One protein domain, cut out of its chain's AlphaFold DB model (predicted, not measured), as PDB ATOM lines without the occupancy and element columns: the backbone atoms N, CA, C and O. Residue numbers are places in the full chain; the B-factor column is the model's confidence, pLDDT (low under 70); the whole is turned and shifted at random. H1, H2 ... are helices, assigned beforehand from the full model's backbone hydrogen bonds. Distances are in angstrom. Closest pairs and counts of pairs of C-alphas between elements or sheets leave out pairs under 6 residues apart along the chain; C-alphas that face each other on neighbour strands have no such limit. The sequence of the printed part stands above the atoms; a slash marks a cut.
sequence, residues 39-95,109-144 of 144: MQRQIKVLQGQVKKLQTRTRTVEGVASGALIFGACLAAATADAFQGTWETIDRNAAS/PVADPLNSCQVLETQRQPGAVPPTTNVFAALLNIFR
ATOM      1  N   MET A  39      21.094  27.821  40.389       90.44
ATOM      2  CA  MET A  39      19.845  28.292  39.781       90.44
ATOM      3  C   MET A  39      20.095  29.283  38.639       90.44
ATOM      4  O   MET A  39      19.525  29.136  37.564       90.44
ATOM      5  N   GLN A  40      21.017  30.236  38.799       91.56
ATOM      6  CA  GLN A  40      21.411  31.148  37.718       91.56
ATOM      7  C   GLN A  40      21.975  30.400  36.504       91.56
ATOM      8  O   GLN A  40      21.698  30.765  35.359       91.56
ATOM      9  N   ARG A  41      22.762  29.339  36.732       93.69
ATOM     10  CA  ARG A  41      23.245  28.470  35.649       93.69
ATOM     11  C   ARG A  41      22.095  27.716  34.991       93.69
ATOM     12  O   ARG A  41      22.035  27.702  33.765       93.69
ATOM     13  N   GLN A  42      21.180  27.142  35.773       92.25
ATOM     14  CA  GLN A  42      20.000  26.448  35.254       92.25
ATOM     15  C   GLN A  42      19.135  27.383  34.407       92.25
ATOM     16  O   GLN A  42      18.795  27.019  33.288       92.25
ATOM     17  N   ILE A  43      18.870  28.611  34.864       96.06
ATOM     18  CA  ILE A  43      18.116  29.620  34.106       96.06
ATOM     19  C   ILE A  43      18.818  29.949  32.786       96.06
ATOM     20  O   ILE A  43      18.165  29.976  31.748       96.06
ATOM     21  N   LYS A  44      20.145  30.144  32.782       95.44
ATOM     22  CA  LYS A  44      20.896  30.385  31.537       95.44
ATOM     23  C   LYS A  44      20.801  29.210  30.562       95.44
ATOM     24  O   LYS A  44      20.641  29.427  29.362       95.44
ATOM     25  N   VAL A  45      20.876  27.977  31.064       95.44
ATOM     26  CA  VAL A  45      20.701  26.770  30.241       95.44
ATOM     27  C   VAL A  45      19.282  26.707  29.681       95.44
ATOM     28  O   VAL A  45      19.123  26.510  28.477       95.44
ATOM     29  N   LEU A  46      18.265  26.943  30.513       95.19
ATOM     30  CA  LEU A  46      16.860  26.926  30.110       95.19
ATOM     31  C   LEU A  46      16.560  28.005  29.064       95.19
ATOM     32  O   LEU A  46      15.953  27.715  28.040       95.19
ATOM     33  N   GLN A  47      17.060  29.228  29.252       95.06
ATOM     34  CA  GLN A  47      16.956  30.305  28.261       95.06
ATOM     35  C   GLN A  47      17.608  29.916  26.928       95.06
ATOM     36  O   GLN A  47      17.059  30.193  25.860       95.06
ATOM     37  N   GLY A  48      18.762  29.243  26.978       96.62
ATOM     38  CA  GLY A  48      19.420  28.706  25.790       96.62
ATOM     39  C   GLY A  48      18.588  27.630  25.089       96.62
ATOM     40  O   GLY A  48      18.476  27.643  23.864       96.62
ATOM     41  N   GLN A  49      17.974  26.721  25.851       94.44
ATOM     42  CA  GLN A  49      17.087  25.687  25.315       94.44
ATOM     43  C   GLN A  49      15.832  26.289  24.683       94.44
ATOM     44  O   GLN A  49      15.498  25.920  23.561       94.44
ATOM     45  N   VAL A  50      15.190  27.256  25.342       96.81
ATOM     46  CA  VAL A  50      14.010  27.953  24.812       96.81
ATOM     47  C   VAL A  50      14.344  28.678  23.510       96.81
ATOM     48  O   VAL A  50      13.612  28.520  22.538       96.81
ATOM     49  N   LYS A  51      15.480  29.389  23.429       96.38
ATOM     50  CA  LYS A  51      15.921  30.017  22.170       96.38
ATOM     51  C   LYS A  51      16.104  28.994  21.050       96.38
ATOM     52  O   LYS A  51      15.602  29.202  19.952       96.38
ATOM     53  N   LYS A  52      16.790  27.879  21.325       95.62
ATOM     54  CA  LYS A  52      16.990  26.808  20.333       95.62
ATOM     55  C   LYS A  52      15.666  26.202  19.877       95.62
ATOM     56  O   LYS A  52      15.489  25.962  18.686       95.62
ATOM     57  N   LEU A  53      14.749  25.963  20.813       95.44
ATOM     58  CA  LEU A  53      13.438  25.407  20.512       95.44
ATOM     59  C   LEU A  53      12.625  26.373  19.649       95.44
ATOM     60  O   LEU A  53      12.104  25.964  18.623       95.44
ATOM     61  N   GLN A  54      12.614  27.660  19.994       95.50
ATOM     62  CA  GLN A  54      11.938  28.695  19.216       95.50
ATOM     63  C   GLN A  54      12.487  28.797  17.787       95.50
ATOM     64  O   GLN A  54      11.711  28.901  16.839       95.50
ATOM     65  N   THR A  55      13.810  28.728  17.609       95.50
ATOM     66  CA  THR A  55      14.420  28.676  16.273       95.50
ATOM     67  C   THR A  55      13.958  27.442  15.504       95.50
ATOM     68  O   THR A  55      13.536  27.573  14.360       95.50
ATOM     69  N   ARG A  56      13.979  26.256  16.129       92.50
ATOM     70  CA  ARG A  56      13.531  25.014  15.486       92.50
ATOM     71  C   ARG A  56      12.059  25.088  15.079       92.50
ATOM     72  O   ARG A  56      11.745  24.701  13.960       92.50
ATOM     73  N   THR A  57      11.183  25.596  15.942       94.94
ATOM     74  CA  THR A  57       9.756  25.756  15.631       94.94
ATOM     75  C   THR A  57       9.554  26.665  14.424       94.94
ATOM     76  O   THR A  57       8.872  26.262  13.493       94.94
ATOM     77  N   ARG A  58      10.232  27.819  14.366       94.50
ATOM     78  CA  ARG A  58      10.159  28.717  13.199       94.50
ATOM     79  C   ARG A  58      10.626  28.047  11.909       94.50
ATOM     80  O   ARG A  58      10.019  28.243  10.863       94.50
ATOM     81  N   THR A  59      11.693  27.250  11.971       93.94
ATOM     82  CA  THR A  59      12.158  26.483  10.808       93.94
ATOM     83  C   THR A  59      11.110  25.467  10.360       93.94
ATOM     84  O   THR A  59      10.831  25.377   9.169       93.94
ATOM     85  N   VAL A  60      10.506  24.725  11.292       94.44
ATOM     86  CA  VAL A  60       9.464  23.736  10.975       94.44
ATOM     87  C   VAL A  60       8.219  24.407  10.399       94.44
ATOM     88  O   VAL A  60       7.700  23.933   9.396       94.44
ATOM     89  N   GLU A  61       7.771  25.521  10.979       93.44
ATOM     90  CA  GLU A  61       6.644  26.305  10.464       93.44
ATOM     91  C   GLU A  61       6.905  26.801   9.037       93.44
ATOM     92  O   GLU A  61       6.027  26.683   8.188       93.44
ATOM     93  N   GLY A  62       8.120  27.284   8.749       92.56
ATOM     94  CA  GLY A  62       8.508  27.713   7.403       92.56
ATOM     95  C   GLY A  62       8.539  26.573   6.381       92.56
ATOM     96  O   GLY A  62       8.099  26.742   5.247       92.56
ATOM     97  N   VAL A  63       9.014  25.388   6.776       92.88
ATOM     98  CA  VAL A  63       8.989  24.203   5.901       92.88
ATOM     99  C   VAL A  63       7.555  23.726   5.675       92.88
ATOM    100  O   VAL A  63       7.188  23.404   4.547       92.88
ATOM    101  N   ALA A  64       6.730  23.700   6.722       94.56
ATOM    102  CA  ALA A  64       5.337  23.279   6.629       94.56
ATOM    103  C   ALA A  64       4.514  24.220   5.738       94.56
ATOM    104  O   ALA A  64       3.764  23.746   4.885       94.56
ATOM    105  N   SER A  65       4.676  25.539   5.884       93.94
ATOM    106  CA  SER A  65       3.999  26.511   5.020       93.94
ATOM    107  C   SER A  65       4.460  26.391   3.568       93.94
ATOM    108  O   SER A  65       3.619  26.341   2.672       93.94
ATOM    109  N   GLY A  66       5.768  26.242   3.330       94.00
ATOM    110  CA  GLY A  66       6.316  26.002   1.995       94.00
ATOM    111  C   GLY A  66       5.754  24.736   1.342       94.00
ATOM    112  O   GLY A  66       5.339  24.774   0.187       94.00
ATOM    113  N   ALA A  67       5.658  23.633   2.090       94.56
ATOM    114  CA  ALA A  67       5.094  22.376   1.598       94.56
ATOM    115  C   ALA A  67       3.597  22.486   1.265       94.56
ATOM    116  O   ALA A  67       3.155  21.926   0.263       94.56
ATOM    117  N   LEU A  68       2.819  23.219   2.071       96.25
ATOM    118  CA  LEU A  68       1.401  23.470   1.795       96.25
ATOM    119  C   LEU A  68       1.209  24.306   0.528       96.25
ATOM    120  O   LEU A  68       0.372  23.959  -0.300       96.25
ATOM    121  N   ILE A  69       1.998  25.370   0.353       96.88
ATOM    122  CA  ILE A  69       1.958  26.218  -0.848       96.88
ATOM    123  C   ILE A  69       2.353  25.395  -2.082       96.88
ATOM    124  O   ILE A  69       1.634  25.388  -3.078       96.88
ATOM    125  N   PHE A  70       3.448  24.637  -2.001       96.75
ATOM    126  CA  PHE A  70       3.875  23.744  -3.076       96.75
ATOM    127  C   PHE A  70       2.801  22.715  -3.440       96.75
ATOM    128  O   PHE A  70       2.448  22.573  -4.610       96.75
ATOM    129  N   GLY A  71       2.244  22.027  -2.442       96.06
ATOM    130  CA  GLY A  71       1.202  21.024  -2.645       96.06
ATOM    131  C   GLY A  71      -0.074  21.608  -3.250       96.06
ATOM    132  O   GLY A  71      -0.639  21.008  -4.161       96.06
ATOM    133  N   ALA A  72      -0.500  22.790  -2.795       96.31
ATOM    134  CA  ALA A  72      -1.661  23.483  -3.344       96.31
ATOM    135  C   ALA A  72      -1.457  23.846  -4.822       96.31
ATOM    136  O   ALA A  72      -2.327  23.543  -5.642       96.31
ATOM    137  N   CYS A  73      -0.291  24.394  -5.188       96.69
ATOM    138  CA  CYS A  73      -0.025  24.729  -6.584       96.69
ATOM    139  C   CYS A  73       0.066  23.474  -7.454       96.69
ATOM    140  O   CYS A  73      -0.520  23.422  -8.534       96.69
ATOM    141  N   LEU A  74       0.750  22.433  -6.972       96.69
ATOM    142  CA  LEU A  74       0.852  21.162  -7.682       96.69
ATOM    143  C   LEU A  74      -0.531  20.545  -7.930       96.69
ATOM    144  O   LEU A  74      -0.801  20.076  -9.036       96.69
ATOM    145  N   ALA A  75      -1.419  20.568  -6.934       96.00
ATOM    146  CA  ALA A  75      -2.785  20.073  -7.073       96.00
ATOM    147  C   ALA A  75      -3.589  20.896  -8.092       96.00
ATOM    148  O   ALA A  75      -4.243  20.320  -8.961       96.00
ATOM    149  N   ALA A  76      -3.496  22.227  -8.036       95.25
ATOM    150  CA  ALA A  76      -4.169  23.124  -8.973       95.25
ATOM    151  C   ALA A  76      -3.671  22.935 -10.421       95.25
ATOM    152  O   ALA A  76      -4.473  22.800 -11.342       95.25
ATOM    153  N   ALA A  77      -2.354  22.840 -10.616       95.62
ATOM    154  CA  ALA A  77      -1.729  22.561 -11.907       95.62
ATOM    155  C   ALA A  77      -2.111  21.175 -12.458       95.62
ATOM    156  O   ALA A  77      -2.350  21.017 -13.655       95.62
ATOM    157  N   THR A  78      -2.210  20.170 -11.582       95.81
ATOM    158  CA  THR A  78      -2.669  18.822 -11.952       95.81
ATOM    159  C   THR A  78      -4.125  18.837 -12.402       95.81
ATOM    160  O   THR A  78      -4.455  18.207 -13.405       95.81
ATOM    161  N   ALA A  79      -4.988  19.580 -11.704       95.06
ATOM    162  CA  ALA A  79      -6.383  19.730 -12.095       95.06
ATOM    163  C   ALA A  79      -6.521  20.368 -13.486       95.06
ATOM    164  O   ALA A  79      -7.279  19.852 -14.301       95.06
ATOM    165  N   ASP A  80      -5.746  21.414 -13.794       94.12
ATOM    166  CA  ASP A  80      -5.772  22.046 -15.122       94.12
ATOM    167  C   ASP A  80      -5.357  21.077 -16.230       94.12
ATOM    168  O   ASP A  80      -6.029  20.972 -17.257       94.12
ATOM    169  N   ALA A  81      -4.264  20.338 -16.020       94.50
ATOM    170  CA  ALA A  81      -3.783  19.363 -16.992       94.50
ATOM    171  C   ALA A  81      -4.806  18.235 -17.209       94.50
ATOM    172  O   ALA A  81      -5.028  17.798 -18.341       94.50
ATOM    173  N   PHE A  82      -5.461  17.783 -16.137       93.62
ATOM    174  CA  PHE A  82      -6.509  16.770 -16.208       93.62
ATOM    175  C   PHE A  82      -7.737  17.273 -16.976       93.62
ATOM    176  O   PHE A  82      -8.231  16.582 -17.863       93.62
ATOM    177  N   GLN A  83      -8.187  18.496 -16.694       93.00
ATOM    178  CA  GLN A  83      -9.288  19.140 -17.411       93.00
ATOM    179  C   GLN A  83      -8.974  19.299 -18.905       93.00
ATOM    180  O   GLN A  83      -9.773  18.885 -19.743       93.00
ATOM    181  N   GLY A  84      -7.778  19.791 -19.245       91.38
ATOM    182  CA  GLY A  84      -7.346  19.930 -20.638       91.38
ATOM    183  C   GLY A  84      -7.203  18.593 -21.373       91.38
ATOM    184  O   GLY A  84      -7.413  18.525 -22.586       91.38
ATOM    185  N   THR A  85      -6.898  17.508 -20.654       91.50
ATOM    186  CA  THR A  85      -6.864  16.147 -21.217       91.50
ATOM    187  C   THR A  85      -8.252  15.713 -21.677       91.50
ATOM    188  O   THR A  85      -8.405  15.299 -22.825       91.50
ATOM    189  N   TRP A  86      -9.270  15.845 -20.819       89.56
ATOM    190  CA  TRP A  86     -10.645  15.485 -21.181       89.56
ATOM    191  C   TRP A  86     -11.189  16.344 -22.314       89.56
ATOM    192  O   TRP A  86     -11.806  15.808 -23.227       89.56
ATOM    193  N   GLU A  87     -10.892  17.642 -22.317       89.50
ATOM    194  CA  GLU A  87     -11.309  18.526 -23.406       89.50
ATOM    195  C   GLU A  87     -10.621  18.175 -24.738       89.50
ATOM    196  O   GLU A  87     -11.236  18.252 -25.798       89.50
ATOM    197  N   THR A  88      -9.364  17.718 -24.705       89.81
ATOM    198  CA  THR A  88      -8.685  17.197 -25.908       89.81
ATOM    199  C   THR A  88      -9.362  15.925 -26.420       89.81
ATOM    200  O   THR A  88      -9.560  15.778 -27.624       89.81
ATOM    201  N   ILE A  89      -9.716  15.002 -25.518       87.81
ATOM    202  CA  ILE A  89     -10.386  13.742 -25.871       87.81
ATOM    203  C   ILE A  89     -11.756  14.021 -26.491       87.81
ATOM    204  O   ILE A  89     -12.063  13.447 -27.531       87.81
ATOM    205  N   ASP A  90     -12.543  14.916 -25.895       86.50
ATOM    206  CA  ASP A  90     -13.892  15.248 -26.368       86.50
ATOM    207  C   ASP A  90     -13.848  15.894 -27.764       86.50
ATOM    208  O   ASP A  90     -14.557  15.463 -28.673       86.50
ATOM    209  N   ARG A  91     -12.907  16.825 -28.000       85.44
ATOM    210  CA  ARG A  91     -12.685  17.424 -29.331       85.44
ATOM    211  C   ARG A  91     -12.276  16.398 -30.390       85.44
ATOM    212  O   ARG A  91     -12.734  16.492 -31.525       85.44
ATOM    213  N   ASN A  92     -11.429  15.431 -30.032       85.06
ATOM    214  CA  ASN A  92     -11.022  14.364 -30.951       85.06
ATOM    215  C   ASN A  92     -12.175  13.380 -31.224       85.06
ATOM    216  O   ASN A  92     -12.371  12.946 -32.354       85.06
ATOM    217  N   ALA A  93     -12.977  13.050 -30.211       83.31
ATOM    218  CA  ALA A  93     -14.153  12.202 -30.387       83.31
ATOM    219  C   ALA A  93     -15.198  12.868 -31.302       83.31
ATOM    220  O   ALA A  93     -15.761  12.210 -32.180       83.31
ATOM    221  N   ALA A  94     -15.396  14.182 -31.155       78.38
ATOM    222  CA  ALA A  94     -16.272  14.973 -32.013       78.38
ATOM    223  C   ALA A  94     -15.782  15.064 -33.472       78.38
ATOM    224  O   ALA A  94     -16.606  15.232 -34.371       78.38
ATOM    225  N   SER A  95     -14.473  14.944 -33.737       76.31
ATOM    226  CA  SER A  95     -13.949  14.918 -35.112       76.31
ATOM    227  C   SER A  95     -14.110  13.567 -35.818       76.31
ATOM    228  O   SER A  95     -14.167  13.543 -37.046       76.31
ATOM    229  N   PRO A 109     -11.821  25.797 -14.074       88.19
ATOM    230  CA  PRO A 109     -10.586  25.717 -13.303       88.19
ATOM    231  C   PRO A 109     -10.850  25.579 -11.803       88.19
ATOM    232  O   PRO A 109     -11.664  26.305 -11.228       88.19
ATOM    233  N   VAL A 110     -10.121  24.676 -11.145       91.25
ATOM    234  CA  VAL A 110     -10.188  24.545  -9.681       91.25
ATOM    235  C   VAL A 110      -9.650  25.822  -9.030       91.25
ATOM    236  O   VAL A 110      -8.635  26.364  -9.471       91.25
ATOM    237  N   ALA A 111     -10.316  26.311  -7.985       90.50
ATOM    238  CA  ALA A 111      -9.888  27.510  -7.272       90.50
ATOM    239  C   ALA A 111      -8.553  27.297  -6.533       90.50
ATOM    240  O   ALA A 111      -8.325  26.250  -5.931       90.50
ATOM    241  N   ASP A 112      -7.702  28.325  -6.534       91.50
ATOM    242  CA  ASP A 112      -6.455  28.388  -5.761       91.50
ATOM    243  C   ASP A 112      -6.544  29.547  -4.750       91.50
ATOM    244  O   ASP A 112      -6.043  30.641  -5.007       91.50
ATOM    245  N   PRO A 113      -7.232  29.357  -3.606       91.75
ATOM    246  CA  PRO A 113      -7.498  30.441  -2.659       91.75
ATOM    247  C   PRO A 113      -6.236  30.960  -1.956       91.75
ATOM    248  O   PRO A 113      -6.257  32.045  -1.381       91.75
ATOM    249  N   LEU A 114      -5.144  30.194  -1.985       92.00
ATOM    250  CA  LEU A 114      -3.862  30.593  -1.411       92.00
ATOM    251  C   LEU A 114      -3.004  31.392  -2.400       92.00
ATOM    252  O   LEU A 114      -1.910  31.812  -2.028       92.00
ATOM    253  N   ASN A 115      -3.468  31.579  -3.644       94.06
ATOM    254  CA  ASN A 115      -2.653  32.054  -4.765       94.06
ATOM    255  C   ASN A 115      -1.313  31.302  -4.839       94.06
ATOM    256  O   ASN A 115      -0.263  31.880  -5.111       94.06
ATOM    257  N   SER A 116      -1.342  30.008  -4.524       95.88
ATOM    258  CA  SER A 116      -0.164  29.192  -4.268       95.88
ATOM    259  C   SER A 116       0.797  29.154  -5.452       95.88
ATOM    260  O   SER A 116       2.000  29.316  -5.256       95.88
ATOM    261  N   CYS A 117       0.297  29.033  -6.684       94.69
ATOM    262  CA  CYS A 117       1.166  29.071  -7.862       94.69
ATOM    263  C   CYS A 117       1.796  30.445  -8.092       94.69
ATOM    264  O   CYS A 117       2.958  30.528  -8.482       94.69
ATOM    265  N   GLN A 118       1.068  31.521  -7.793       94.50
ATOM    266  CA  GLN A 118       1.590  32.879  -7.910       94.50
ATOM    267  C   GLN A 118       2.662  33.167  -6.852       94.50
ATOM    268  O   GLN A 118       3.666  33.798  -7.165       94.50
ATOM    269  N   VAL A 119       2.488  32.660  -5.625       95.25
ATOM    270  CA  VAL A 119       3.499  32.743  -4.556       95.25
ATOM    271  C   VAL A 119       4.796  32.030  -4.950       95.25
ATOM    272  O   VAL A 119       5.873  32.455  -4.546       95.25
ATOM    273  N   LEU A 120       4.704  30.970  -5.756       95.38
ATOM    274  CA  LEU A 120       5.851  30.231  -6.295       95.38
ATOM    275  C   LEU A 120       6.341  30.767  -7.646       95.38
ATOM    276  O   LEU A 120       7.097  30.077  -8.327       95.38
ATOM    277  N   GLU A 121       5.857  31.938  -8.072       94.94
ATOM    278  CA  GLU A 121       6.191  32.560  -9.363       94.94
ATOM    279  C   GLU A 121       5.989  31.612 -10.561       94.94
ATOM    280  O   GLU A 121       6.640  31.702 -11.601       94.94
ATOM    281  N   THR A 122       5.059  30.672 -10.413       94.38
ATOM    282  CA  THR A 122       4.765  29.640 -11.395       94.38
ATOM    283  C   THR A 122       3.500  30.017 -12.150       94.38
ATOM    284  O   THR A 122       2.415  30.136 -11.577       94.38
ATOM    285  N   GLN A 123       3.619  30.173 -13.470       93.81
ATOM    286  CA  GLN A 123       2.471  30.473 -14.315       93.81
ATOM    287  C   GLN A 123       1.581  29.236 -14.466       93.81
ATOM    288  O   GLN A 123       1.918  28.276 -15.164       93.81
ATOM    289  N   ARG A 124       0.413  29.290 -13.828       92.50
ATOM    290  CA  ARG A 124      -0.652  28.299 -13.988       92.50
ATOM    291  C   ARG A 124      -1.264  28.387 -15.397       92.50
ATOM    292  O   ARG A 124      -1.258  29.461 -16.006       92.50
ATOM    293  N   GLN A 125      -1.776  27.270 -15.915       91.44
ATOM    294  CA  GLN A 125      -2.282  27.147 -17.291       91.44
ATOM    295  C   GLN A 125      -3.704  26.553 -17.345       91.44
ATOM    296  O   GLN A 125      -3.903  25.476 -17.909       91.44
ATOM    297  N   PRO A 126      -4.706  27.236 -16.764       91.19
ATOM    298  CA  PRO A 126      -6.085  26.765 -16.808       91.19
ATOM    299  C   PRO A 126      -6.626  26.782 -18.244       91.19
ATOM    300  O   PRO A 126      -6.405  27.746 -18.978       91.19
ATOM    301  N   GLY A 127      -7.339  25.727 -18.646       86.88
ATOM    302  CA  GLY A 127      -7.959  25.634 -19.976       86.88
ATOM    303  C   GLY A 127      -6.973  25.466 -21.139       86.88
ATOM    304  O   GLY A 127      -7.334  25.695 -22.292       86.88
ATOM    305  N   ALA A 128      -5.719  25.092 -20.869       90.62
ATOM    306  CA  ALA A 128      -4.767  24.757 -21.922       90.62
ATOM    307  C   ALA A 128      -5.161  23.436 -22.606       90.62
ATOM    308  O   ALA A 128      -5.177  22.378 -21.972       90.62
ATOM    309  N   VAL A 129      -5.449  23.504 -23.909       88.25
ATOM    310  CA  VAL A 129      -5.847  22.353 -24.733       88.25
ATOM    311  C   VAL A 129      -5.067  22.369 -26.055       88.25
ATOM    312  O   VAL A 129      -5.276  23.289 -26.851       88.25
ATOM    313  N   PRO A 130      -4.196  21.379 -26.331       89.25
ATOM    314  CA  PRO A 130      -3.844  20.256 -25.460       89.25
ATOM    315  C   PRO A 130      -3.068  20.698 -24.201       89.25
ATOM    316  O   PRO A 130      -2.434  21.758 -24.207       89.25
ATOM    317  N   PRO A 131      -3.101  19.903 -23.117       91.50
ATOM    318  CA  PRO A 131      -2.397  20.230 -21.881       91.50
ATOM    319  C   PRO A 131      -0.874  20.225 -22.087       91.50
ATOM    320  O   PRO A 131      -0.344  19.475 -22.910       91.50
ATOM    321  N   THR A 132      -0.151  21.036 -21.308       91.81
ATOM    322  CA  THR A 132       1.322  21.108 -21.356       91.81
ATOM    323  C   THR A 132       1.954  20.759 -20.013       91.81
ATOM    324  O   THR A 132       1.320  20.850 -18.962       91.81
ATOM    325  N   THR A 133       3.239  20.399 -20.028       93.38
ATOM    326  CA  THR A 133       3.998  20.082 -18.809       93.38
ATOM    327  C   THR A 133       4.786  21.265 -18.238       93.38
ATOM    328  O   THR A 133       5.525  21.095 -17.266       93.38
ATOM    329  N   ASN A 134       4.658  22.464 -18.817       94.00
ATOM    330  CA  ASN A 134       5.501  23.620 -18.481       94.00
ATOM    331  C   ASN A 134       5.379  24.028 -17.006       94.00
ATOM    332  O   ASN A 134       6.382  24.318 -16.359       94.00
ATOM    333  N   VAL A 135       4.160  23.985 -16.461       94.50
ATOM    334  CA  VAL A 135       3.884  24.308 -15.052       94.50
ATOM    335  C   VAL A 135       4.597  23.344 -14.092       94.50
ATOM    336  O   VAL A 135       5.177  23.774 -13.099       94.50
ATOM    337  N   PHE A 136       4.653  22.048 -14.416       95.81
ATOM    338  CA  PHE A 136       5.353  21.057 -13.594       95.81
ATOM    339  C   PHE A 136       6.870  21.214 -13.694       95.81
ATOM    340  O   PHE A 136       7.567  21.079 -12.693       95.81
ATOM    341  N   ALA A 137       7.389  21.541 -14.880       95.50
ATOM    342  CA  ALA A 137       8.806  21.838 -15.048       95.50
ATOM    343  C   ALA A 137       9.229  23.062 -14.215       95.50
ATOM    344  O   ALA A 137      10.274  23.020 -13.568       95.50
ATOM    345  N   ALA A 138       8.398  24.111 -14.176       94.62
ATOM    346  CA  ALA A 138       8.612  25.278 -13.322       94.62
ATOM    347  C   ALA A 138       8.597  24.908 -11.828       94.62
ATOM    348  O   ALA A 138       9.524  25.270 -11.108       94.62
ATOM    349  N   LEU A 139       7.630  24.098 -11.380       95.25
ATOM    350  CA  LEU A 139       7.580  23.611  -9.995       95.25
ATOM    351  C   LEU A 139       8.813  22.786  -9.605       95.25
ATOM    352  O   LEU A 139       9.330  22.926  -8.501       95.25
ATOM    353  N   LEU A 140       9.314  21.934 -10.501       94.81
ATOM    354  CA  LEU A 140      10.514  21.135 -10.239       94.81
ATOM    355  C   LEU A 140      11.796  21.977 -10.213       94.81
ATOM    356  O   LEU A 140      12.750  21.596  -9.537       94.81
ATOM    357  N   ASN A 141      11.828  23.119 -10.908       94.69
ATOM    358  CA  ASN A 141      12.970  24.036 -10.868       94.69
ATOM    359  C   ASN A 141      13.173  24.689  -9.496       94.69
ATOM    360  O   ASN A 141      14.277  25.142  -9.228       94.69
ATOM    361  N   ILE A 142      12.171  24.686  -8.611       92.25
ATOM    362  CA  ILE A 142      12.301  25.196  -7.235       92.25
ATOM    363  C   ILE A 142      13.335  24.388  -6.428       92.25
ATOM    364  O   ILE A 142      13.952  24.911  -5.503       92.25
ATOM    365  N   PHE A 143      13.520  23.109  -6.765       90.44
ATOM    366  CA  PHE A 143      14.430  22.202  -6.056       90.44
ATOM    367  C   PHE A 143      15.784  22.019  -6.744       90.44
ATOM    368  O   PHE A 143      16.579  21.195  -6.288       90.44
ATOM    369  N   ARG A 144      16.021  22.714  -7.859       86.88
ATOM    370  CA  ARG A 144      17.309  22.706  -8.558       86.88
ATOM    371  C   ARG A 144      18.206  23.807  -8.017       86.88
ATOM    372  O   ARG A 144      19.412  23.516  -7.871       86.88
TER     373      ARG A 144
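What this domain is: This is residues 39 to 95 and 109 to 144 of the 144 residues of an uncharacterized protein of Actinobacteria bacterium (UniProt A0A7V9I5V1). One very long helix, H1, makes the whole length of a rod, and the rest of the printed part packs on it beyond its first half: the very short helix H2, the short helix H3 and the loops next to them. Residues 39 to 65 of H1 stick out free as a long arm. The printed part has 93 residues with three named helices, H1, H2 and H3 in that order, and no named strand; its class is all helix. It is extended, with a radius of gyration of the C-alphas of 21.6 A and spans of 83 by 25 by 16 A.

How they stand to each other: H1, residues 39 to 95, touches H2, residues 116 to 119, with its residues 69 to 74 alone. The closest C-alphas of the two are those of Cys 73 and Cys 117, 4.7 A apart. H1 touches H3, residues 134 to 141, with its residues 70 to 77 alone. Their closest C-alphas, those of Ala 77 and Val 135, are 6.7 A apart. H1 and H3 run opposite ways at a shallow tilt of 22 degrees. H2 and H3 are apart. In H1 and H3 every O i to N i+4 pair is within hydrogen-bond range; H2, with four residues, is too short for such a pair, and its one O i to N i+3 pair is within range.

Where its parts are: H1 begins at C-alpha 39, (19.845, 28.292, 39.781), and ends at C-alpha 95, (-13.949, 14.918, -35.112), 83.2 A from first to last C-alpha. H2 measures 5.1 A. H3 measures 10.7 A and ends at C-alpha 141, (12.970, 24.036, -10.868).

The domain as a whole: The C-alphas of Met 39 and Ser 95 are the two farthest apart, at 83.2 A. Without residues 39 to 65, the body spans 43 by 25 by 14 A. Residues 96 to 108 are not printed, and C-alphas 95 and 109 are 24.6 A apart across this cut, which lies in the link from H1 to H2. The link from H2 to H3, residues 120 to 133, is long. The mean pLDDT of the printed part is 92.8, and no printed residue is under 70.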